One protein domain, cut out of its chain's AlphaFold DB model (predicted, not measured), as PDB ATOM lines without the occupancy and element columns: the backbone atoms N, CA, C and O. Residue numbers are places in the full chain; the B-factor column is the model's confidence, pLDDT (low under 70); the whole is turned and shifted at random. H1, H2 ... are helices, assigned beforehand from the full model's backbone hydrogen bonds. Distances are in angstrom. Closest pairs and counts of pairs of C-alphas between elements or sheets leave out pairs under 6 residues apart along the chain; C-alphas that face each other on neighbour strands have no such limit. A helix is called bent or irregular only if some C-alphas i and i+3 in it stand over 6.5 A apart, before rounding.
ATOM      1  N   CYS A   8      -3.929 -28.775  21.251       59.00
ATOM      2  CA  CYS A   8      -2.649 -28.878  20.554       59.00
ATOM      3  C   CYS A   8      -2.394 -27.661  19.645       59.00
ATOM      4  O   CYS A   8      -1.310 -27.086  19.680       59.00
ATOM      5  N   ALA A   9      -3.412 -27.202  18.909       67.44
ATOM      6  CA  ALA A   9      -3.332 -25.995  18.087       67.44
ATOM      7  C   ALA A   9      -3.078 -24.729  18.924       67.44
ATOM      8  O   ALA A   9      -2.226 -23.922  18.558       67.44
ATOM      9  N   LYS A  10      -3.745 -24.576  20.081       65.00
ATOM     10  CA  LYS A  10      -3.487 -23.475  21.025       65.00
ATOM     11  C   LYS A  10      -2.045 -23.509  21.537       65.00
ATOM     12  O   LYS A  10      -1.397 -22.469  21.567       65.00
ATOM     13  N   CYS A  11      -1.522 -24.685  21.885       65.00
ATOM     14  CA  CYS A  11      -0.132 -24.855  22.314       65.00
ATOM     15  C   CYS A  11       0.881 -24.549  21.210       65.00
ATOM     16  O   CYS A  11       1.873 -23.875  21.472       65.00
ATOM     17  N   LEU A  12       0.628 -25.010  19.984       67.31
ATOM     18  CA  LEU A  12       1.453 -24.703  18.816       67.31
ATOM     19  C   LEU A  12       1.456 -23.206  18.522       67.31
ATOM     20  O   LEU A  12       2.519 -22.637  18.304       67.31
ATOM     21  N   PHE A  13       0.293 -22.556  18.578       70.62
ATOM     22  CA  PHE A  13       0.178 -21.112  18.407       70.62
ATOM     23  C   PHE A  13       0.937 -20.349  19.499       70.62
ATOM     24  O   PHE A  13       1.693 -19.434  19.187       70.62
ATOM     25  N   LEU A  14       0.809 -20.763  20.763       66.50
ATOM     26  CA  LEU A  14       1.573 -20.200  21.880       66.50
ATOM     27  C   LEU A  14       3.079 -20.395  21.693       66.50
ATOM     28  O   LEU A  14       3.842 -19.460  21.904       66.50
ATOM     29  N   TYR A  15       3.516 -21.575  21.250       66.75
ATOM     30  CA  TYR A  15       4.918 -21.848  20.943       66.75
ATOM     31  C   TYR A  15       5.437 -20.940  19.829       66.75
ATOM     32  O   TYR A  15       6.500 -20.342  19.983       66.75
ATOM     33  N   LEU A  16       4.675 -20.796  18.741       68.00
ATOM     34  CA  LEU A  16       5.006 -19.944  17.595       68.00
ATOM     35  C   LEU A  16       5.064 -18.468  18.011       68.00
ATOM     36  O   LEU A  16       5.991 -17.747  17.648       68.00
ATOM     37  N   LEU A  17       4.125 -18.035  18.852       69.50
ATOM     38  CA  LEU A  17       4.095 -16.695  19.424       69.50
ATOM     39  C   LEU A  17       5.305 -16.454  20.331       69.50
ATOM     40  O   LEU A  17       5.947 -15.419  20.196       69.50
ATOM     41  N   VAL A  18       5.673 -17.407  21.194       67.38
ATOM     42  CA  VAL A  18       6.847 -17.306  22.079       67.38
ATOM     43  C   VAL A  18       8.151 -17.353  21.288       67.38
ATOM     44  O   VAL A  18       9.079 -16.638  21.644       67.38
ATOM     45  N   THR A  19       8.247 -18.127  20.205       64.44
ATOM     46  CA  THR A  19       9.442 -18.132  19.338       64.44
ATOM     47  C   THR A  19       9.573 -16.834  18.549       64.44
ATOM     48  O   THR A  19      10.655 -16.249  18.515       64.44
ATOM     49  N   MET A  20       8.479 -16.326  17.978       69.12
ATOM     50  CA  MET A  20       8.455 -15.007  17.339       69.12
ATOM     51  C   MET A  20       8.788 -13.895  18.338       69.12
ATOM     52  O   MET A  20       9.580 -12.999  18.023       69.12
ATOM     53  N   LEU A  21       8.240 -13.977  19.558       67.19
ATOM     54  CA  LEU A  21       8.617 -13.085  20.643       67.19
ATOM     55  C   LEU A  21      10.093 -13.244  20.952       67.19
ATOM     56  O   LEU A  21      10.753 -12.231  20.967       67.19
ATOM     57  N   ALA A  22      10.640 -14.446  21.127       64.62
ATOM     58  CA  ALA A  22      12.045 -14.660  21.475       64.62
ATOM     59  C   ALA A  22      12.997 -13.988  20.481       64.62
ATOM     60  O   ALA A  22      13.953 -13.338  20.896       64.62
ATOM     61  N   ILE A  23      12.696 -14.068  19.182       66.56
ATOM     62  CA  ILE A  23      13.486 -13.407  18.140       66.56
ATOM     63  C   ILE A  23      13.396 -11.881  18.285       66.56
ATOM     64  O   ILE A  23      14.426 -11.210  18.297       66.56
ATOM     65  N   LYS A  24      12.194 -11.307  18.441       68.44
ATOM     66  CA  LYS A  24      12.034  -9.846  18.575       68.44
ATOM     67  C   LYS A  24      12.484  -9.307  19.939       68.44
ATOM     68  O   LYS A  24      13.136  -8.271  19.994       68.44
ATOM     69  N   PHE A  25      12.207 -10.020  21.027       65.00
ATOM     70  CA  PHE A  25      12.645  -9.737  22.395       65.00
ATOM     71  C   PHE A  25      14.158  -9.799  22.517       65.00
ATOM     72  O   PHE A  25      14.718  -8.950  23.202       65.00
ATOM     73  N   ALA A  26      14.830 -10.745  21.850       63.59
ATOM     74  CA  ALA A  26      16.288 -10.764  21.817       63.59
ATOM     75  C   ALA A  26      16.815  -9.418  21.315       63.59
ATOM     76  O   ALA A  26      17.688  -8.834  21.937       63.59
ATOM     77  N   TRP A  27      16.228  -8.846  20.265       64.81
ATOM     78  CA  TRP A  27      16.646  -7.529  19.789       64.81
ATOM     79  C   TRP A  27      16.211  -6.380  20.702       64.81
ATOM     80  O   TRP A  27      17.021  -5.491  20.947       64.81
ATOM     81  N   VAL A  28      14.984  -6.402  21.228       68.69
ATOM     82  CA  VAL A  28      14.413  -5.314  22.045       68.69
ATOM     83  C   VAL A  28      15.027  -5.228  23.442       68.69
ATOM     84  O   VAL A  28      15.200  -4.125  23.939       68.69
ATOM     85  N   PHE A  29      15.388  -6.349  24.071       66.88
ATOM     86  CA  PHE A  29      15.962  -6.372  25.424       66.88
ATOM     87  C   PHE A  29      17.485  -6.418  25.427       66.88
ATOM     88  O   PHE A  29      18.108  -5.782  26.276       66.88
ATOM     89  N   VAL A  30      18.117  -7.116  24.478       68.56
ATOM     90  CA  VAL A  30      19.587  -7.169  24.454       68.56
ATOM     91  C   VAL A  30      20.175  -5.815  24.079       68.56
ATOM     92  O   VAL A  30      21.237  -5.474  24.582       68.56
ATOM     93  N   LEU A  31      19.494  -5.015  23.254       71.75
ATOM     94  CA  LEU A  31      19.954  -3.673  22.896       71.75
ATOM     95  C   LEU A  31      20.109  -2.738  24.108       71.75
ATOM     96  O   LEU A  31      21.218  -2.245  24.313       71.75
ATOM     97  N   PRO A  32      19.060  -2.504  24.922       75.50
ATOM     98  CA  PRO A  32      19.171  -1.708  26.136       75.50
ATOM     99  C   PRO A  32      20.169  -2.296  27.127       75.50
ATOM    100  O   PRO A  32      20.993  -1.558  27.655       75.50
ATOM    101  N   VAL A  33      20.147  -3.615  27.349       74.69
ATOM    102  CA  VAL A  33      21.055  -4.262  28.312       74.69
ATOM    103  C   VAL A  33      22.513  -4.124  27.871       74.69
ATOM    104  O   VAL A  33      23.363  -3.789  28.689       74.69
ATOM    105  N   TRP A  34      22.812  -4.300  26.582       80.56
ATOM    106  CA  TRP A  34      24.147  -4.071  26.029       80.56
ATOM    107  C   TRP A  34      24.552  -2.593  26.106       80.56
ATOM    108  O   TRP A  34      25.685  -2.285  26.470       80.56
ATOM    109  N   ALA A  35      23.636  -1.665  25.818       77.06
ATOM    110  CA  ALA A  35      23.906  -0.232  25.912       77.06
ATOM    111  C   ALA A  35      24.198   0.209  27.358       77.06
ATOM    112  O   ALA A  35      25.074   1.036  27.585       77.06
ATOM    113  N   VAL A  36      23.505  -0.363  28.346       81.62
ATOM    114  CA  VAL A  36      23.786  -0.127  29.771       81.62
ATOM    115  C   VAL A  36      25.107  -0.783  30.172       81.62
ATOM    116  O   VAL A  36      25.935  -0.133  30.799       81.62
ATOM    117  N   ALA A  37      25.347  -2.034  29.770       78.62
ATOM    118  CA  ALA A  37      26.563  -2.768  30.119       78.62
ATOM    119  C   ALA A  37      27.834  -2.134  29.533       78.62
ATOM    120  O   ALA A  37      28.877  -2.145  30.181       78.62
ATOM    121  N   THR A  38      27.756  -1.555  28.333       80.88
ATOM    122  CA  THR A  38      28.875  -0.815  27.727       80.88
ATOM    123  C   THR A  38      29.093   0.535  28.407       80.88
ATOM    124  O   THR A  38      30.231   0.866  28.724       80.88
ATOM    125  N   LYS A  39      28.023   1.280  28.724       81.75
ATOM    126  CA  LYS A  39      28.113   2.539  29.490       81.75
ATOM    127  C   LYS A  39      28.644   2.346  30.912       81.75
ATOM    128  O   LYS A  39      29.349   3.211  31.412       81.75
ATOM    129  N   ALA A  40      28.318   1.228  31.552       82.88
ATOM    130  CA  ALA A  40      28.800   0.875  32.886       82.88
ATOM    131  C   ALA A  40      30.196   0.220  32.879       82.88
ATOM    132  O   ALA A  40      30.674  -0.200  33.929       82.88
ATOM    133  N   HIS A  41      30.841   0.095  31.710       79.25
ATOM    134  CA  HIS A  41      32.122  -0.599  31.520       79.25
ATOM    135  C   HIS A  41      32.136  -2.071  31.978       79.25
ATOM    136  O   HIS A  41      33.193  -2.643  32.227       79.25
ATOM    137  N   TRP A  42      30.973  -2.722  32.049       79.75
ATOM    138  CA  TRP A  42      30.857  -4.139  32.418       79.75
ATOM    139  C   TRP A  42      31.204  -5.084  31.266       79.75
ATOM    140  O   TRP A  42      31.475  -6.263  31.486       79.75
ATOM    141  N   THR A  43      31.179  -4.598  30.024       74.00
ATOM    142  CA  THR A  43      31.567  -5.390  28.856       74.00
ATOM    143  C   THR A  43      32.186  -4.530  27.759       74.00
ATOM    144  O   THR A  43      31.751  -3.408  27.508       74.00
ATOM    145  N   THR A  44      33.171  -5.098  27.066       78.25
ATOM    146  CA  THR A  44      33.772  -4.568  25.830       78.25
ATOM    147  C   THR A  44      33.360  -5.383  24.602       78.25
ATOM    148  O   THR A  44      33.860  -5.168  23.500       78.25
ATOM    149  N   LEU A  45      32.454  -6.353  24.777       77.62
ATOM    150  CA  LEU A  45      32.067  -7.274  23.719       77.62
ATOM    151  C   LEU A  45      31.204  -6.583  22.662       77.62
ATOM    152  O   LEU A  45      30.268  -5.836  22.967       77.62
ATOM    153  N   ASN A  46      31.459  -6.940  21.402       80.88
ATOM    154  CA  ASN A  46      30.597  -6.575  20.284       80.88
ATOM    155  C   ASN A  46      29.159  -7.044  20.538       80.88
ATOM    156  O   ASN A  46      28.927  -8.148  21.033       80.88
ATOM    157  N   ARG A  47      28.186  -6.229  20.123       75.69
ATOM    158  CA  ARG A  47      26.748  -6.445  20.357       75.69
ATOM    159  C   ARG A  47      26.270  -7.866  20.040       75.69
ATOM    160  O   ARG A  47      25.518  -8.448  20.815       75.69
ATOM    161  N   PHE A  48      26.714  -8.439  18.922       74.25
ATOM    162  CA  PHE A  48      26.331  -9.794  18.515       74.25
ATOM    163  C   PHE A  48      26.932 -10.881  19.423       74.25
ATOM    164  O   PHE A  48      26.247 -11.823  19.811       74.25
ATOM    165  N   VAL A  49      28.192 -10.717  19.831       77.69
ATOM    166  CA  VAL A  49      28.884 -11.643  20.742       77.69
ATOM    167  C   VAL A  49      28.279 -11.577  22.145       77.69
ATOM    168  O   VAL A  49      28.092 -12.606  22.794       77.69
ATOM    169  N   PHE A  50      27.913 -10.375  22.597       80.19
ATOM    170  CA  PHE A  50      27.186 -10.180  23.845       80.19
ATOM    171  C   PHE A  50      25.827 -10.896  23.809       80.19
ATOM    172  O   PHE A  50      25.498 -11.655  24.718       80.19
ATOM    173  N   LEU A  51      25.074 -10.734  22.718       77.62
ATOM    174  CA  LEU A  51      23.789 -11.400  22.525       77.62
ATOM    175  C   LEU A  51      23.919 -12.927  22.604       77.62
ATOM    176  O   LEU A  51      23.185 -13.562  23.351       77.62
ATOM    177  N   LEU A  52      24.881 -13.530  21.907       76.81
ATOM    178  CA  LEU A  52      25.048 -14.988  21.909       76.81
ATOM    179  C   LEU A  52      25.480 -15.561  23.271       76.81
ATOM    180  O   LEU A  52      25.116 -16.693  23.600       76.81
ATOM    181  N   ASN A  53      26.214 -14.787  24.074       80.69
ATOM    182  CA  ASN A  53      26.633 -15.198  25.413       80.69
ATOM    183  C   ASN A  53      25.526 -15.038  26.462       80.69
ATOM    184  O   ASN A  53      25.316 -15.946  27.265       80.69
ATOM    185  N   TYR A  54      24.803 -13.917  26.437       79.75
ATOM    186  CA  TYR A  54      23.879 -13.533  27.509       79.75
ATOM    187  C   TYR A  54      22.395 -13.691  27.158       79.75
ATOM    188  O   TYR A  54      21.547 -13.476  28.020       79.75
ATOM    189  N   PHE A  55      22.046 -14.110  25.938       82.44
ATOM    190  CA  PHE A  55      20.646 -14.289  25.541       82.44
ATOM    191  C   PHE A  55      19.880 -15.231  26.478       82.44
ATOM    192  O   PHE A  55      18.861 -14.825  27.023       82.44
ATOM    193  N   LEU A  56      20.366 -16.458  26.698       84.19
ATOM    194  CA  LEU A  56      19.684 -17.442  27.554       84.19
ATOM    195  C   LEU A  56      19.410 -16.906  28.971       84.19
ATOM    196  O   LEU A  56      18.250 -16.955  29.378       84.19
ATOM    197  N   PRO A  57      20.396 -16.375  29.724       83.62
ATOM    198  CA  PRO A  57      20.132 -15.877  31.071       83.62
ATOM    199  C   PRO A  57      19.211 -14.652  31.080       83.62
ATOM    200  O   PRO A  57      18.289 -14.613  31.889       83.62
ATOM    201  N   ILE A  58      19.385 -13.694  30.158       82.69
ATOM    202  CA  ILE A  58      18.505 -12.514  30.065       82.69
ATOM    203  C   ILE A  58      17.068 -12.940  29.748       82.69
ATOM    204  O   ILE A  58      16.120 -12.445  30.354       82.69
ATOM    205  N   PHE A  59      16.902 -13.877  28.816       82.56
ATOM    206  CA  PHE A  59      15.596 -14.368  28.394       82.56
ATOM    207  C   PHE A  59      14.922 -15.214  29.484       82.56
ATOM    208  O   PHE A  59      13.723 -15.113  29.711       82.56
ATOM    209  N   THR A  60      15.695 -15.992  30.238       84.94
ATOM    210  CA  THR A  60      15.179 -16.730  31.402       84.94
ATOM    211  C   THR A  60      14.734 -15.766  32.506       84.94
ATOM    212  O   THR A  60      13.644 -15.918  33.054       84.94
ATOM    213  N   ALA A  61      15.538 -14.738  32.798       84.31
ATOM    214  CA  ALA A  61      15.216 -13.726  33.799       84.31
ATOM    215  C   ALA A  61      13.972 -12.912  33.418       84.31
ATOM    216  O   ALA A  61      13.119 -12.666  34.268       84.31
ATOM    217  N   SER A  62      13.818 -12.534  32.146       81.25
ATOM    218  CA  SER A  62      12.615 -11.834  31.688       81.25
ATOM    219  C   SER A  62      11.366 -12.714  31.778       81.25
ATOM    220  O   SER A  62      10.321 -12.229  32.208       81.25
ATOM    221  N   GLY A  63      11.477 -14.010  31.466       79.06
ATOM    222  CA  GLY A  63      10.405 -14.985  31.679       79.06
ATOM    223  C   GLY A  63      10.012 -15.110  33.150       79.06
ATOM    224  O   GLY A  63       8.827 -15.064  33.478       79.06
ATOM    225  N   PHE A  64      10.998 -15.179  34.047       83.75
ATOM    226  CA  PHE A  64      10.770 -15.197  35.492       83.75
ATOM    227  C   PHE A  64      10.050 -13.929  35.975       83.75
ATOM    228  O   PHE A  64       9.021 -14.016  36.642       83.75
ATOM    229  N   LEU A  65      10.542 -12.746  35.590       82.56
ATOM    230  CA  LEU A  65       9.924 -11.464  35.942       82.56
ATOM    231  C   LEU A  65       8.482 -11.370  35.437       82.56
ATOM    232  O   LEU A  65       7.611 -10.909  36.170       82.56
ATOM    233  N   LEU A  66       8.210 -11.849  34.220       77.25
ATOM    234  CA  LEU A  66       6.858 -11.872  33.669       77.25
ATOM    235  C   LEU A  66       5.931 -12.795  34.471       77.25
ATOM    236  O   LEU A  66       4.793 -12.424  34.748       77.25
ATOM    237  N   GLY A  67       6.415 -13.968  34.889       73.31
ATOM    238  CA  GLY A  67       5.636 -14.912  35.697       73.31
ATOM    239  C   GLY A  67       5.296 -14.400  37.103       73.31
ATOM    240  O   GLY A  67       4.291 -14.821  37.681       73.31
ATOM    241  N   LEU A  68       6.069 -13.445  37.637       77.62
ATOM    242  CA  LEU A  68       5.740 -12.753  38.888       77.62
ATOM    243  C   LEU A  68       4.577 -11.760  38.732       77.62
ATOM    244  O   LEU A  68       3.939 -11.404  39.726       77.62
ATOM    245  N   VAL A  69       4.259 -11.315  37.512       72.81
ATOM    246  CA  VAL A  69       3.205 -10.319  37.294       72.81
ATOM    247  C   VAL A  69       1.811 -10.948  37.477       72.81
ATOM    248  O   VAL A  69       1.504 -12.004  36.916       72.81
ATOM    249  N   PRO A  70       0.898 -10.296  38.226       64.56
ATOM    250  CA  PRO A  70      -0.512 -10.656  38.259       64.56
ATOM    251  C   PRO A  70      -1.191 -10.576  36.897       64.56
ATOM    252  O   PRO A  70      -1.677  -9.516  36.508       64.56
ATOM    253  N   PHE A  71      -1.354 -11.721  36.230       61.41
ATOM    254  CA  PHE A  71      -2.238 -11.827  35.061       61.41
ATOM    255  C   PHE A  71      -3.665 -11.332  35.364       61.41
ATOM    256  O   PHE A  71      -4.318 -10.788  34.486       61.41
ATOM    257  N   SER A  72      -4.126 -11.399  36.621       54.47
ATOM    258  CA  SER A  72      -5.408 -10.814  37.042       54.47
ATOM    259  C   SER A  72      -5.461  -9.283  36.947       54.47
ATOM    260  O   SER A  72      -6.525  -8.736  36.674       54.47
ATOM    261  N   ARG A  73      -4.339  -8.577  37.147       55.56
ATOM    262  CA  ARG A  73      -4.256  -7.116  36.960       55.56
ATOM    263  C   ARG A  73      -4.090  -6.751  35.488       55.56
ATOM    264  O   ARG A  73      -4.684  -5.778  35.042       55.56
ATOM    265  N   LEU A  74      -3.350  -7.568  34.737       55.06
ATOM    266  CA  LEU A  74      -3.219  -7.420  33.286       55.06
ATOM    267  C   LEU A  74      -4.561  -7.610  32.575       55.06
ATOM    268  O   LEU A  74      -4.888  -6.823  31.699       55.06
ATOM    269  N   ASN A  75      -5.367  -8.589  33.001       53.97
ATOM    270  CA  ASN A  75      -6.704  -8.810  32.457       53.97
ATOM    271  C   ASN A  75      -7.624  -7.615  32.707       53.97
ATOM    272  O   ASN A  75      -8.317  -7.213  31.785       53.97
ATOM    273  N   LYS A  76      -7.600  -7.014  33.906       54.97
ATOM    274  CA  LYS A  76      -8.376  -5.793  34.185       54.97
ATOM    275  C   LYS A  76      -7.953  -4.632  33.284       54.97
ATOM    276  O   LYS A  76      -8.811  -4.034  32.655       54.97
ATOM    277  N   ALA A  77      -6.650  -4.396  33.139       59.12
ATOM    278  CA  ALA A  77      -6.137  -3.349  32.256       59.12
ATOM    279  C   ALA A  77      -6.470  -3.603  30.771       59.12
ATOM    280  O   ALA A  77      -6.783  -2.671  30.041       59.12
ATOM    281  N   LEU A  78      -6.444  -4.862  30.313       56.03
ATOM    282  CA  LEU A  78      -6.840  -5.252  28.952       56.03
ATOM    283  C   LEU A  78      -8.350  -5.136  28.715       56.03
ATOM    284  O   LEU A  78      -8.755  -4.728  27.631       56.03
ATOM    285  N   LEU A  79      -9.172  -5.473  29.710       56.19
ATOM    286  CA  LEU A  79     -10.626  -5.287  29.681       56.19
ATOM    287  C   LEU A  79     -11.006  -3.802  29.662       56.19
ATOM    288  O   LEU A  79     -11.938  -3.433  28.955       56.19
ATOM    289  N   GLU A  80     -10.262  -2.959  30.381       59.69
ATOM    290  CA  GLU A  80     -10.403  -1.499  30.333       59.69
ATOM    291  C   GLU A  80      -9.972  -0.922  28.975       59.69
ATOM    292  O   GLU A  80     -10.602   0.009  28.481       59.69
ATOM    293  N   LEU A  81      -8.944  -1.493  28.331       56.88
ATOM    294  CA  LEU A  81      -8.477  -1.052  27.008       56.88
ATOM    295  C   LEU A  81      -9.345  -1.562  25.844       56.88
ATOM    296  O   LEU A  81      -9.419  -0.912  24.803       56.88
ATOM    297  N   ALA A  82      -9.951  -2.745  25.977       56.06
ATOM    298  CA  ALA A  82     -10.685  -3.421  24.909       56.06
ATOM    299  C   ALA A  82     -11.831  -4.297  25.469       56.06
ATOM    300  O   ALA A  82     -11.698  -5.524  25.561       56.06
ATOM    301  N   PRO A  83     -13.002  -3.708  25.777       54.28
ATOM    302  CA  PRO A  83     -14.123  -4.422  26.403       54.28
ATOM    303  C   PRO A  83     -14.693  -5.576  25.550       54.28
ATOM    304  O   PRO A  83     -15.327  -6.488  26.077       54.28
ATOM    305  N   GLY A  84     -14.428  -5.599  24.237       52.28
ATOM    306  CA  GLY A  84     -14.877  -6.657  23.320       52.28
ATOM    307  C   GLY A  84     -14.175  -8.014  23.478       52.28
ATOM    308  O   GLY A  84     -14.700  -9.026  23.014       52.28
ATOM    309  N   LEU A  85     -13.020  -8.072  24.150       52.00
ATOM    310  CA  LEU A  85     -12.257  -9.313  24.373       52.00
ATOM    311  C   LEU A  85     -12.750 -10.132  25.578       52.00
ATOM    312  O   LEU A  85     -12.358 -11.290  25.729       52.00
ATOM    313  N   ALA A  86     -13.654  -9.570  26.387       51.88
ATOM    314  CA  ALA A  86     -14.215 -10.202  27.582       51.88
ATOM    315  C   ALA A  86     -14.833 -11.584  27.308       51.88
ATOM    316  O   ALA A  86     -14.702 -12.497  28.118       51.88
ATOM    317  N   ARG A  87     -15.469 -11.759  26.138       47.22
ATOM    318  CA  ARG A  87     -16.182 -12.995  25.758       47.22
ATOM    319  C   ARG A  87     -15.262 -14.175  25.431       47.22
ATOM    320  O   ARG A  87     -15.742 -15.298  25.351       47.22
ATOM    321  N   PHE A  88     -13.964 -13.934  25.236       47.69
ATOM    322  CA  PHE A  88     -12.978 -14.971  24.906       47.69
ATOM    323  C   PHE A  88     -12.052 -15.318  26.081       47.69
ATOM    324  O   PHE A  88     -11.192 -16.189  25.947       47.69
ATOM    325  N   MET A  89     -12.202 -14.639  27.223       47.03
ATOM    326  CA  MET A  89     -11.430 -14.919  28.431       47.03
ATOM    327  C   MET A  89     -12.133 -15.984  29.269       47.03
ATOM    328  O   MET A  89     -13.012 -15.692  30.074       47.03
ATOM    329  N   LEU A  98       0.985 -22.458  33.585       64.94
ATOM    330  CA  LEU A  98       1.557 -23.589  34.333       64.94
ATOM    331  C   LEU A  98       1.634 -24.872  33.503       64.94
ATOM    332  O   LEU A  98       2.365 -25.783  33.870       64.94
ATOM    333  N   LEU A  99       0.893 -24.949  32.397       68.00
ATOM    334  CA  LEU A  99       0.912 -26.084  31.472       68.00
ATOM    335  C   LEU A  99       1.521 -25.716  30.112       68.00
ATOM    336  O   LEU A  99       1.939 -26.600  29.369       68.00
ATOM    337  N   ALA A 100       1.637 -24.423  29.798       68.81
ATOM    338  CA  ALA A 100       2.180 -23.927  28.538       68.81
ATOM    339  C   ALA A 100       3.643 -24.336  28.301       68.81
ATOM    340  O   ALA A 100       4.062 -24.447  27.151       68.81
ATOM    341  N   TRP A 101       4.419 -24.602  29.358       77.38
ATOM    342  CA  TRP A 101       5.816 -25.039  29.241       77.38
ATOM    343  C   TRP A 101       5.967 -26.493  28.766       77.38
ATOM    344  O   TRP A 101       7.004 -26.838  28.197       77.38
ATOM    345  N   VAL A 102       4.949 -27.341  28.961       76.62
ATOM    346  CA  VAL A 102       4.987 -28.785  28.664       76.62
ATOM    347  C   VAL A 102       5.236 -29.080  27.177       76.62
ATOM    348  O   VAL A 102       6.228 -29.745  26.878       76.62
ATOM    349  N   PRO A 103       4.429 -28.588  26.214       73.44
ATOM    350  CA  PRO A 103       4.646 -28.875  24.790       73.44
ATOM    351  C   PRO A 103       5.995 -28.347  24.285       73.44
ATOM    352  O   PRO A 103       6.668 -29.002  23.491       73.44
ATOM    353  N   VAL A 104       6.423 -27.192  24.794       78.19
ATOM    354  CA  VAL A 104       7.709 -26.569  24.448       78.19
ATOM    355  C   VAL A 104       8.874 -27.402  24.970       78.19
ATOM    356  O   VAL A 104       9.860 -27.611  24.266       78.19
ATOM    357  N   SER A 105       8.739 -27.935  26.180       79.75
ATOM    358  CA  SER A 105       9.747 -28.805  26.778       79.75
ATOM    359  C   SER A 105       9.802 -30.158  26.094       79.75
ATOM    360  O   SER A 105      10.895 -30.669  25.893       79.75
ATOM    361  N   ILE A 106       8.673 -30.708  25.644       81.25
ATOM    362  CA  ILE A 106       8.662 -31.921  24.816       81.25
ATOM    363  C   ILE A 106       9.405 -31.667  23.498       81.25
ATOM    364  O   ILE A 106      10.287 -32.445  23.145       81.25
ATOM    365  N   ALA A 107       9.121 -30.561  22.799       80.50
ATOM    366  CA  ALA A 107       9.828 -30.204  21.567       80.50
ATOM    367  C   ALA A 107      11.341 -30.027  21.796       80.50
ATOM    368  O   ALA A 107      12.155 -30.541  21.023       80.50
ATOM    369  N   PHE A 108      11.725 -29.362  22.892       85.38
ATOM    370  CA  PHE A 108      13.120 -29.245  23.307       85.38
ATOM    371  C   PHE A 108      13.744 -30.610  23.612       85.38
ATOM    372  O   PHE A 108      14.829 -30.882  23.117       85.38
ATOM    373  N   LEU A 109      13.075 -31.485  24.367       85.69
ATOM    374  CA  LEU A 109      13.587 -32.811  24.723       85.69
ATOM    375  C   LEU A 109      13.777 -33.684  23.484       85.69
ATOM    376  O   LEU A 109      14.832 -34.295  23.331       85.69
ATOM    377  N   VAL A 110      12.814 -33.689  22.557       84.94
ATOM    378  CA  VAL A 110      12.956 -34.380  21.268       84.94
ATOM    379  C   VAL A 110      14.196 -33.865  20.548       84.94
ATOM    380  O   VAL A 110      15.042 -34.660  20.142       84.94
ATOM    381  N   ARG A 111      14.368 -32.542  20.444       84.69
ATOM    382  CA  ARG A 111      15.552 -31.958  19.805       84.69
ATOM    383  C   ARG A 111      16.845 -32.289  20.554       84.69
ATOM    384  O   ARG A 111      17.849 -32.586  19.918       84.69
ATOM    385  N   PHE A 112      16.819 -32.278  21.881       84.69
ATOM    386  CA  PHE A 112      17.954 -32.565  22.750       84.69
ATOM    387  C   PHE A 112      18.424 -34.015  22.591       84.69
ATOM    388  O   PHE A 112      19.615 -34.255  22.401       84.69
ATOM    389  N   PHE A 113      17.505 -34.982  22.602       83.25
ATOM    390  CA  PHE A 113      17.833 -36.403  22.455       83.25
ATOM    391  C   PHE A 113      18.213 -36.785  21.023       83.25
ATOM    392  O   PHE A 113      19.131 -37.583  20.840       83.25
ATOM    393  N   THR A 114      17.554 -36.197  20.021       82.12
ATOM    394  CA  THR A 114      17.840 -36.460  18.597       82.12
ATOM    395  C   THR A 114      19.069 -35.717  18.081       82.12
ATOM    396  O   THR A 114      19.566 -36.027  16.998       82.12
ATOM    397  N   TRP A 115      19.591 -34.740  18.828       80.06
ATOM    398  CA  TRP A 115      20.809 -34.044  18.443       80.06
ATOM    399  C   TRP A 115      22.038 -34.956  18.555       80.06
ATOM    400  O   TRP A 115      22.304 -35.586  19.589       80.06
ATOM    401  N   GLN A 116      22.815 -34.958  17.473       73.31
ATOM    402  CA  GLN A 116      24.093 -35.640  17.324       73.31
ATOM    403  C   GLN A 116      25.121 -34.643  16.778       73.31
ATOM    404  O   GLN A 116      24.806 -33.831  15.903       73.31
ATOM    405  N   SER A 117      26.352 -34.692  17.293       67.44
ATOM    406  CA  SER A 117      27.444 -33.869  16.771       67.44
ATOM    407  C   SER A 117      27.898 -34.422  15.422       67.44
ATOM    408  O   SER A 117      28.255 -35.591  15.321       67.44
ATOM    409  N   ARG A 118      27.924 -33.570  14.392       63.09
ATOM    410  CA  ARG A 118      28.410 -33.936  13.049       63.09
ATOM    411  C   ARG A 118      29.921 -34.171  12.985       63.09
ATOM    412  O   ARG A 118      30.394 -34.750  12.019       63.09
ATOM    413  N   ASN A 119      30.648 -33.737  14.013       58.41
ATOM    414  CA  ASN A 119      32.103 -33.816  14.108       58.41
ATOM    415  C   ASN A 119      32.562 -34.762  15.234       58.41
ATOM    416  O   ASN A 119      33.736 -34.765  15.598       58.41
ATOM    417  N   ALA A 120      31.652 -35.553  15.817       53.78
ATOM    418  CA  ALA A 120      32.025 -36.602  16.758       53.78
ATOM    419  C   ALA A 120      32.611 -37.786  15.978       53.78
ATOM    420  O   ALA A 120      31.910 -38.449  15.217       53.78
ATOM    421  N   SER A 121      33.908 -38.038  16.154       50.62
ATOM    422  CA  SER A 121      34.562 -39.234  15.623       50.62
ATOM    423  C   SER A 121      33.892 -40.499  16.165       50.62
ATOM    424  O   SER A 121      33.495 -40.521  17.329       50.62
ATOM    425  N   VAL A 122      33.862 -41.567  15.365       51.50
ATOM    426  CA  VAL A 122      33.269 -42.887  15.678       51.50
ATOM    427  C   VAL A 122      33.790 -43.506  16.996       51.50
ATOM    428  O   VAL A 122      33.099 -44.314  17.604       51.50
ATOM    429  N   PHE A 123      34.955 -43.074  17.493       51.06
ATOM    430  CA  PHE A 123      35.545 -43.505  18.771       51.06
ATOM    431  C   PHE A 123      35.205 -42.615  19.983       51.06
ATOM    432  O   PHE A 123      35.646 -42.883  21.099       51.06
ATOM    433  N   GLY A 124      34.442 -41.537  19.792       50.94
ATOM    434  CA  GLY A 124      34.057 -40.625  20.863       50.94
ATOM    435  C   GLY A 124      32.876 -41.185  21.646       50.94
ATOM    436  O   GLY A 124      31.735 -41.069  21.197       50.94
ATOM    437  N   ALA A 125      33.146 -41.773  22.814       45.03
ATOM    438  CA  ALA A 125      32.124 -42.178  23.774       45.03
ATOM    439  C   ALA A 125      31.091 -41.053  23.946       45.03
ATOM    440  O   ALA A 125      31.463 -39.905  24.167       45.03
ATOM    441  N   HIS A 126      29.807 -41.386  23.786       48.38
ATOM    442  CA  HIS A 126      28.635 -40.521  23.950       48.38
ATOM    443  C   HIS A 126      28.900 -39.213  24.726       48.38
ATOM    444  O   HIS A 126      28.810 -39.176  25.951       48.38
ATOM    445  N   ASN A 127      29.193 -38.123  24.004       55.06
ATOM    446  CA  ASN A 127      29.498 -36.807  24.578       55.06
ATOM    447  C   ASN A 127      28.237 -36.145  25.168       55.06
ATOM    448  O   ASN A 127      27.691 -35.185  24.616       55.06
ATOM    449  N   THR A 128      27.762 -36.644  26.308       54.47
ATOM    450  CA  THR A 128      26.720 -36.009  27.127       54.47
ATOM    451  C   THR A 128      27.129 -34.590  27.536       54.47
ATOM    452  O   THR A 128      26.296 -33.681  27.496       54.47
ATOM    453  N   SER A 129      28.419 -34.358  27.813       57.22
ATOM    454  CA  SER A 129      28.972 -33.029  28.120       57.22
ATOM    455  C   SER A 129      28.856 -32.055  26.938       57.22
ATOM    456  O   SER A 129      28.419 -30.917  27.110       57.22
ATOM    457  N   GLY A 130      29.152 -32.518  25.718       70.44
ATOM    458  CA  GLY A 130      29.053 -31.721  24.491       70.44
ATOM    459  C   GLY A 130      27.620 -31.300  24.165       70.44
ATOM    460  O   GLY A 130      27.397 -30.194  23.680       70.44
ATOM    461  N   ARG A 131      26.630 -32.137  24.492       76.56
ATOM    462  CA  ARG A 131      25.206 -31.816  24.312       76.56
ATOM    463  C   ARG A 131      24.743 -30.710  25.264       76.56
ATOM    464  O   ARG A 131      24.086 -29.770  24.832       76.56
ATOM    465  N   ILE A 132      25.109 -30.779  26.543       79.94
ATOM    466  CA  ILE A 132      24.769 -29.723  27.512       79.94
ATOM    467  C   ILE A 132      25.449 -28.408  27.113       79.94
ATOM    468  O   ILE A 132      24.791 -27.367  27.065       79.94
ATOM    469  N   ALA A 133      26.730 -28.460  26.736       79.50
ATOM    470  CA  ALA A 133      27.446 -27.300  26.218       79.50
ATOM    471  C   ALA A 133      26.746 -26.712  24.981       79.50
ATOM    472  O   ALA A 133      26.553 -25.501  24.911       79.50
ATOM    473  N   ARG A 134      26.268 -27.552  24.056       80.75
ATOM    474  CA  ARG A 134      25.572 -27.131  22.832       80.75
ATOM    475  C   ARG A 134      24.311 -26.300  23.102       80.75
ATOM    476  O   ARG A 134      24.106 -25.289  22.430       80.75
ATOM    477  N   PHE A 135      23.468 -26.725  24.044       83.00
ATOM    478  CA  PHE A 135      22.170 -26.086  24.307       83.00
ATOM    479  C   PHE A 135      22.234 -24.984  25.380       83.00
ATOM    480  O   PHE A 135      21.549 -23.972  25.243       83.00
ATOM    481  N   PHE A 136      23.085 -25.130  26.403       83.81
ATOM    482  CA  PHE A 136      23.135 -24.214  27.555       83.81
ATOM    483  C   PHE A 136      24.460 -23.454  27.704       83.81
ATOM    484  O   PHE A 136      24.478 -22.352  28.248       83.81
ATOM    485  N   GLY A 137      25.575 -23.997  27.215       80.56
ATOM    486  CA  GLY A 137      26.904 -23.400  27.393       80.56
ATOM    487  C   GLY A 137      27.105 -22.148  26.542       80.56
ATOM    488  O   GLY A 137      26.646 -22.111  25.408       80.56
ATOM    489  N   THR A 138      27.772 -21.118  27.064       80.06
ATOM    490  CA  THR A 138      28.098 -19.840  26.384       80.06
ATOM    491  C   THR A 138      28.828 -20.004  25.033       80.06
ATOM    492  O   THR A 138      29.212 -21.113  24.656       80.06
ATOM    493  N   LEU A 139      29.036 -18.908  24.289       73.75
ATOM    494  CA  LEU A 139      29.798 -18.935  23.032       73.75
ATOM    495  C   LEU A 139      31.224 -19.464  23.265       73.75
ATOM    496  O   LEU A 139      31.706 -20.288  22.496       73.75
ATOM    497  N   ASN A 140      31.851 -19.060  24.371       72.12
ATOM    498  CA  ASN A 140      33.228 -19.427  24.713       72.12
ATOM    499  C   ASN A 140      33.385 -20.898  25.127       72.12
ATOM    500  O   ASN A 140      34.487 -21.430  25.096       72.12
ATOM    501  N   SER A 141      32.293 -21.569  25.511       70.44
ATOM    502  CA  SER A 141      32.309 -23.005  25.812       70.44
ATOM    503  C   SER A 141      32.038 -23.886  24.588       70.44
ATOM    504  O   SER A 141      31.968 -25.105  24.726       70.44
ATOM    505  N   GLN A 142      31.829 -23.298  23.402       67.75
ATOM    506  CA  GLN A 142      31.640 -24.069  22.174       67.75
ATOM    507  C   GLN A 142      32.991 -24.411  21.555       67.75
ATOM    508  O   GLN A 142      33.794 -23.531  21.255       67.75
ATOM    509  N   THR A 143      33.219 -25.694  21.295       66.75
ATOM    510  CA  THR A 143      34.307 -26.111  20.409       66.75
ATOM    511  C   THR A 143      33.897 -25.873  18.948       66.75
ATOM    512  O   THR A 143      32.699 -25.824  18.650       66.75
ATOM    513  N   PRO A 144      34.845 -25.786  17.996       63.41
ATOM    514  CA  PRO A 144      34.525 -25.682  16.566       63.41
ATOM    515  C   PRO A 144      33.599 -26.806  16.068       63.41
ATOM    516  O   PRO A 144      32.813 -26.620  15.147       63.41
ATOM    517  N   ALA A 145      33.640 -27.966  16.730       61.38
ATOM    518  CA  ALA A 145      32.762 -29.102  16.471       61.38
ATOM    519  C   ALA A 145      31.292 -28.890  16.898       61.38
ATOM    520  O   ALA A 145      30.410 -29.607  16.420       61.38
ATOM    521  N   LEU A 146      31.034 -27.946  17.809       62.41
ATOM    522  CA  LEU A 146      29.725 -27.626  18.390       62.41
ATOM    523  C   LEU A 146      29.144 -26.304  17.865       62.41
ATOM    524  O   LEU A 146      27.937 -26.092  17.970       62.41
ATOM    525  N   LEU A 147      29.981 -25.422  17.314       68.06
ATOM    526  CA  LEU A 147      29.600 -24.106  16.800       68.06
ATOM    527  C   LEU A 147      29.256 -24.160  15.299       68.06
ATOM    528  O   LEU A 147      29.947 -23.594  14.457       68.06
ATOM    529  N   ASP A 148      28.181 -24.859  14.953       70.50
ATOM    530  CA  ASP A 148      27.639 -24.932  13.595       70.50
ATOM    531  C   ASP A 148      26.547 -23.869  13.343       70.50
ATOM    532  O   ASP A 148      25.995 -23.287  14.273       70.50
ATOM    533  N   SER A 149      26.186 -23.586  12.083       70.94
ATOM    534  CA  SER A 149      25.188 -22.543  11.737       70.94
ATOM    535  C   SER A 149      23.802 -22.771  12.363       70.94
ATOM    536  O   SER A 149      23.020 -21.838  12.549       70.94
ATOM    537  N   ARG A 150      23.514 -24.019  12.750       75.75
ATOM    538  CA  ARG A 150      22.302 -24.420  13.472       75.75
ATOM    539  C   ARG A 150      22.370 -24.113  14.968       75.75
ATOM    540  O   ARG A 150      21.363 -24.244  15.655       75.75
ATOM    541  N   TRP A 151      23.521 -23.682  15.486       80.94
ATOM    542  CA  TRP A 151      23.717 -23.459  16.912       80.94
ATOM    543  C   TRP A 151      22.887 -22.331  17.479       80.94
ATOM    544  O   TRP A 151      22.143 -22.535  18.441       80.94
ATOM    545  N   ALA A 152      22.931 -21.180  16.818       76.12
ATOM    546  CA  ALA A 152      22.064 -20.068  17.164       76.12
ATOM    547  C   ALA A 152      20.586 -20.477  17.041       76.12
ATOM    548  O   ALA A 152      19.803 -20.219  17.950       76.12
ATOM    549  N   GLN A 153      20.212 -21.185  15.968       79.88
ATOM    550  CA  GLN A 153      18.832 -21.633  15.752       79.88
ATOM    551  C   GLN A 153      18.334 -22.540  16.883       79.88
ATOM    552  O   GLN A 153      17.263 -22.291  17.427       79.88
ATOM    553  N   ASP A 154      19.120 -23.536  17.298       82.81
ATOM    554  CA  ASP A 154      18.732 -24.446  18.382       82.81
ATOM    555  C   ASP A 154      18.519 -23.703  19.720       82.81
ATOM    556  O   ASP A 154      17.661 -24.053  20.540       82.81
ATOM    557  N   ARG A 155      19.281 -22.626  19.926       81.56
ATOM    558  CA  ARG A 155      19.176 -21.733  21.080       81.56
ATOM    559  C   ARG A 155      17.926 -20.860  21.043       81.56
ATOM    560  O   ARG A 155      17.195 -20.832  22.027       81.56
ATOM    561  N   PHE A 156      17.678 -20.157  19.939       79.56
ATOM    562  CA  PHE A 156      16.542 -19.233  19.822       79.56
ATOM    563  C   PHE A 156      15.206 -19.955  19.670       79.56
ATOM    564  O   PHE A 156      14.191 -19.443  20.134       79.56
ATOM    565  N   LEU A 157      15.201 -21.129  19.033       81.31
ATOM    566  CA  LEU A 157      13.971 -21.836  18.696       81.31
ATOM    567  C   LEU A 157      13.534 -22.826  19.777       81.31
ATOM    568  O   LEU A 157      12.340 -22.967  20.002       81.31
ATOM    569  N   PHE A 158      14.478 -23.480  20.465       83.38
ATOM    570  CA  PHE A 158      14.144 -24.505  21.458       83.38
ATOM    571  C   PHE A 158      14.561 -24.099  22.872       83.38
ATOM    572  O   PHE A 158      13.712 -23.983  23.752       83.38
ATOM    573  N   SER A 159      15.853 -23.845  23.092       85.81
ATOM    574  CA  SER A 159      16.398 -23.660  24.451       85.81
ATOM    575  C   SER A 159      15.854 -22.405  25.139       85.81
ATOM    576  O   SER A 159      15.441 -22.456  26.292       85.81
ATOM    577  N   GLY A 160      15.816 -21.280  24.421       83.19
ATOM    578  CA  GLY A 160      15.307 -20.006  24.923       83.19
ATOM    579  C   GLY A 160      13.828 -20.081  25.309       83.19
ATOM    580  O   GLY A 160      13.512 -19.853  26.474       83.19
ATOM    581  N   PRO A 161      12.916 -20.428  24.380       82.56
ATOM    582  CA  PRO A 161      11.489 -20.579  24.671       82.56
ATOM    583  C   PRO A 161      11.192 -21.552  25.816       82.56
ATOM    584  O   PRO A 161      10.346 -21.259  26.660       82.56
ATOM    585  N   MET A 162      11.910 -22.679  25.871       87.25
ATOM    586  CA  MET A 162      11.776 -23.661  26.947       87.25
ATOM    587  C   MET A 162      12.144 -23.057  28.305       87.25
ATOM    588  O   MET A 162      11.326 -23.100  29.225       87.25
ATOM    589  N   LEU A 163      13.317 -22.423  28.421       85.50
ATOM    590  CA  LEU A 163      13.751 -21.784  29.666       85.50
ATOM    591  C   LEU A 163      12.848 -20.621  30.078       85.50
ATOM    592  O   LEU A 163      12.526 -20.492  31.256       85.50
ATOM    593  N   PHE A 164      12.406 -19.802  29.124       85.00
ATOM    594  CA  PHE A 164      11.498 -18.687  29.383       85.00
ATOM    595  C   PHE A 164      10.184 -19.166  29.997       85.00
ATOM    596  O   PHE A 164       9.758 -18.651  31.030       85.00
ATOM    597  N   LEU A 165       9.546 -20.167  29.386       81.81
ATOM    598  CA  LEU A 165       8.266 -20.682  29.866       81.81
ATOM    599  C   LEU A 165       8.414 -21.453  31.176       81.81
ATOM    600  O   LEU A 165       7.562 -21.304  32.046       81.81
ATOM    601  N   MET A 166       9.498 -22.212  31.347       83.81
ATOM    602  CA  MET A 166       9.816 -22.867  32.619       83.81
ATOM    603  C   MET A 166      10.009 -21.853  33.746       83.81
ATOM    604  O   MET A 166       9.412 -21.997  34.810       83.81
ATOM    605  N   ALA A 167      10.797 -20.802  33.513       85.31
ATOM    606  CA  ALA A 167      11.031 -19.750  34.495       85.31
ATOM    607  C   ALA A 167       9.752 -18.966  34.811       85.31
ATOM    608  O   ALA A 167       9.477 -18.674  35.973       85.31
ATOM    609  N   CYS A 168       8.937 -18.684  33.794       82.12
ATOM    610  CA  CYS A 168       7.635 -18.047  33.955       82.12
ATOM    611  C   CYS A 168       6.671 -18.923  34.774       82.12
ATOM    612  O   CYS A 168       6.031 -18.435  35.705       82.12
ATOM    613  N   ALA A 169       6.609 -20.228  34.493       81.12
ATOM    614  CA  ALA A 169       5.791 -21.176  35.246       81.12
ATOM    615  C   ALA A 169       6.262 -21.312  36.703       81.12
ATOM    616  O   ALA A 169       5.433 -21.297  37.610       81.12
ATOM    617  N   LEU A 170       7.578 -21.381  36.939       83.56
ATOM    618  CA  LEU A 170       8.173 -21.403  38.279       83.56
ATOM    619  C   LEU A 170       7.847 -20.131  39.067       83.56
ATOM    620  O   LEU A 170       7.414 -20.224  40.211       83.56
ATOM    621  N   ALA A 171       8.004 -18.954  38.461       82.88
ATOM    622  CA  ALA A 171       7.653 -17.678  39.082       82.88
ATOM    623  C   ALA A 171       6.155 -17.582  39.400       82.88
ATOM    624  O   ALA A 171       5.777 -17.146  40.488       82.88
ATOM    625  N   ALA A 172       5.299 -18.038  38.483       75.25
ATOM    626  CA  ALA A 172       3.862 -18.097  38.710       75.25
ATOM    627  C   ALA A 172       3.526 -19.039  39.877       75.25
ATOM    628  O   ALA A 172       2.736 -18.675  40.744       75.25
ATOM    629  N   LEU A 173       4.156 -20.217  39.940       79.75
ATOM    630  CA  LEU A 173       3.989 -21.179  41.031       79.75
ATOM    631  C   LEU A 173       4.450 -20.596  42.368       79.75
ATOM    632  O   LEU A 173       3.693 -20.646  43.333       79.75
ATOM    633  N   LEU A 174       5.632 -19.977  42.404       81.50
ATOM    634  CA  LEU A 174       6.168 -19.292  43.582       81.50
ATOM    635  C   LEU A 174       5.220 -18.186  44.063       81.50
ATOM    636  O   LEU A 174       4.986 -17.999  45.252       81.50
ATOM    637  N   ARG A 175       4.608 -17.460  43.130       74.75
ATOM    638  CA  ARG A 175       3.608 -16.455  43.464       74.75
ATOM    639  C   ARG A 175       2.339 -17.074  44.057       74.75
ATOM    640  O   ARG A 175       1.804 -16.506  45.005       74.75
ATOM    641  N   TYR A 176       1.868 -18.216  43.554       72.25
ATOM    642  CA  TYR A 176       0.726 -18.922  44.153       72.25
ATOM    643  C   TYR A 176       1.031 -19.462  45.546       72.25
ATOM    644  O   TYR A 176       0.139 -19.452  46.394       72.25
ATOM    645  N   THR A 177       2.256 -19.931  45.794       75.31
ATOM    646  CA  THR A 177       2.645 -20.421  47.121       75.31
ATOM    647  C   THR A 177       2.788 -19.280  48.124       75.31
ATOM    648  O   THR A 177       2.384 -19.448  49.269       75.31
ATOM    649  N   ILE A 178       3.301 -18.117  47.706       76.06
ATOM    650  CA  ILE A 178       3.513 -16.960  48.591       76.06
ATOM    651  C   ILE A 178       2.220 -16.166  48.837       76.06
ATOM    652  O   ILE A 178       1.941 -15.786  49.968       76.06
ATOM    653  N   PHE A 179       1.428 -15.893  47.795       70.69
ATOM    654  CA  PHE A 179       0.273 -14.981  47.872       70.69
ATOM    655  C   PHE A 179      -1.091 -15.693  47.879       70.69
ATOM    656  O   PHE A 179      -2.128 -15.031  47.881       70.69
ATOM    657  N   GLY A 180      -1.101 -17.028  47.891       59.31
ATOM    658  CA  GLY A 180      -2.315 -17.842  47.879       59.31
ATOM    659  C   GLY A 180      -2.958 -17.980  46.493       59.31
ATOM    660  O   GLY A 180      -2.642 -17.267  45.535       59.31
TER     661      GLY A 180
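AT A GLANCE: This is residues 8 to 89 and 98 to 180 of the 195 residues of an uncharacterized protein of Edaphobacter sp. 12200R-103 (UniProt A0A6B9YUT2). A loose layer of helices, with H7b between H2 and H5, is crossed on one side by the long helix H1. H6 and two long links lie at one end of the longest axis; at the other, H3 and H4 lie away from the rest as a small separate part. The 165 printed residues hold seven named helices, H1 to H7 in chain order, and no named strand: the class is all helix. The whole is only just loose, close to compact, with a radius of gyration of the C-alphas of 18.5 A, and spans 61 by 43 by 30 A.

HOW THE PARTS SIT: H1, residues 8 to 39, touches H2, residues 47 to 68, with residues 22 to 34 alone, at a steep tilt of 60 degrees, opposite ways; the closest C-alphas, of Val 30 and Leu 51, are 6.3 A apart. H7, residues 150 to 179, was assigned as one helix by its hydrogen bonds but is bent, C-alphas 157 and 160 being 6.6 A apart; its arms are H7a, residues 150 to 157, and H7b, residues 160 to 179. H1 touches H7b about perpendicular, at 88 degrees, the closest C-alphas being those of Thr 19 and Pro 161, 6.2 A. H7b touches H2 with 39 pairs of C-alphas within 8 A, the closest those of Gly 67 and Cys 168, 4.1 A, at a shallow tilt of 29 degrees, the same way. H7b also touches H5, residues 98 to 114, at 33 degrees, opposite ways, only just shallow; C-alphas of Leu 98 and Ala 169 are closest, 5.0 A. H6, residues 128 to 136, touches H7a, closest at C-alphas of Phe 135 and Arg 155, 6.2 A. H3, residues 71 to 81, and H4, residues 83 to 88, are close but not clearly touching, with C-alphas of Leu 79 and Ala 86 closest at 6.4 A; both are apart from the other helices. Every O i to N i+4 pair is within hydrogen-bond range in H3, H6, H7a and H7b, against 26 of 28 in H1, 16 of 18 in H2, 10 of 13 in H5 and 0 of 2 in H4, which has 1 of 3 O i to N i+3 pairs.

IN THESE COORDINATES: H1 runs 44.9 A from C-alpha 8 at (-2.649, -28.878, 20.554), with a kink of 33 degrees near residue 24. H2, 28.7 A long, has a kink of 62 degrees near residue 54. H5 is 26.0 A long, H3 14.8 A, H6 12.3 A, H4 10.7 A and H7a 10.2 A. H7b runs 27.9 A to C-alpha 179 at (0.273, -14.981, 47.872).

THE WHOLE: The two C-alphas farthest apart, of Pro 83 and Phe 123, are 63.7 A apart. Residues 90 to 97 are not printed, and C-alphas 89 and 98 are 16.7 A apart across that cut. The links H5 to H6 and H6 to H7 are long, 13 residues each. Mean pLDDT of the printed part is 71.8; 65 residues are under 70, among them residues 14 to 30, 70 to 89 and 117 to 129.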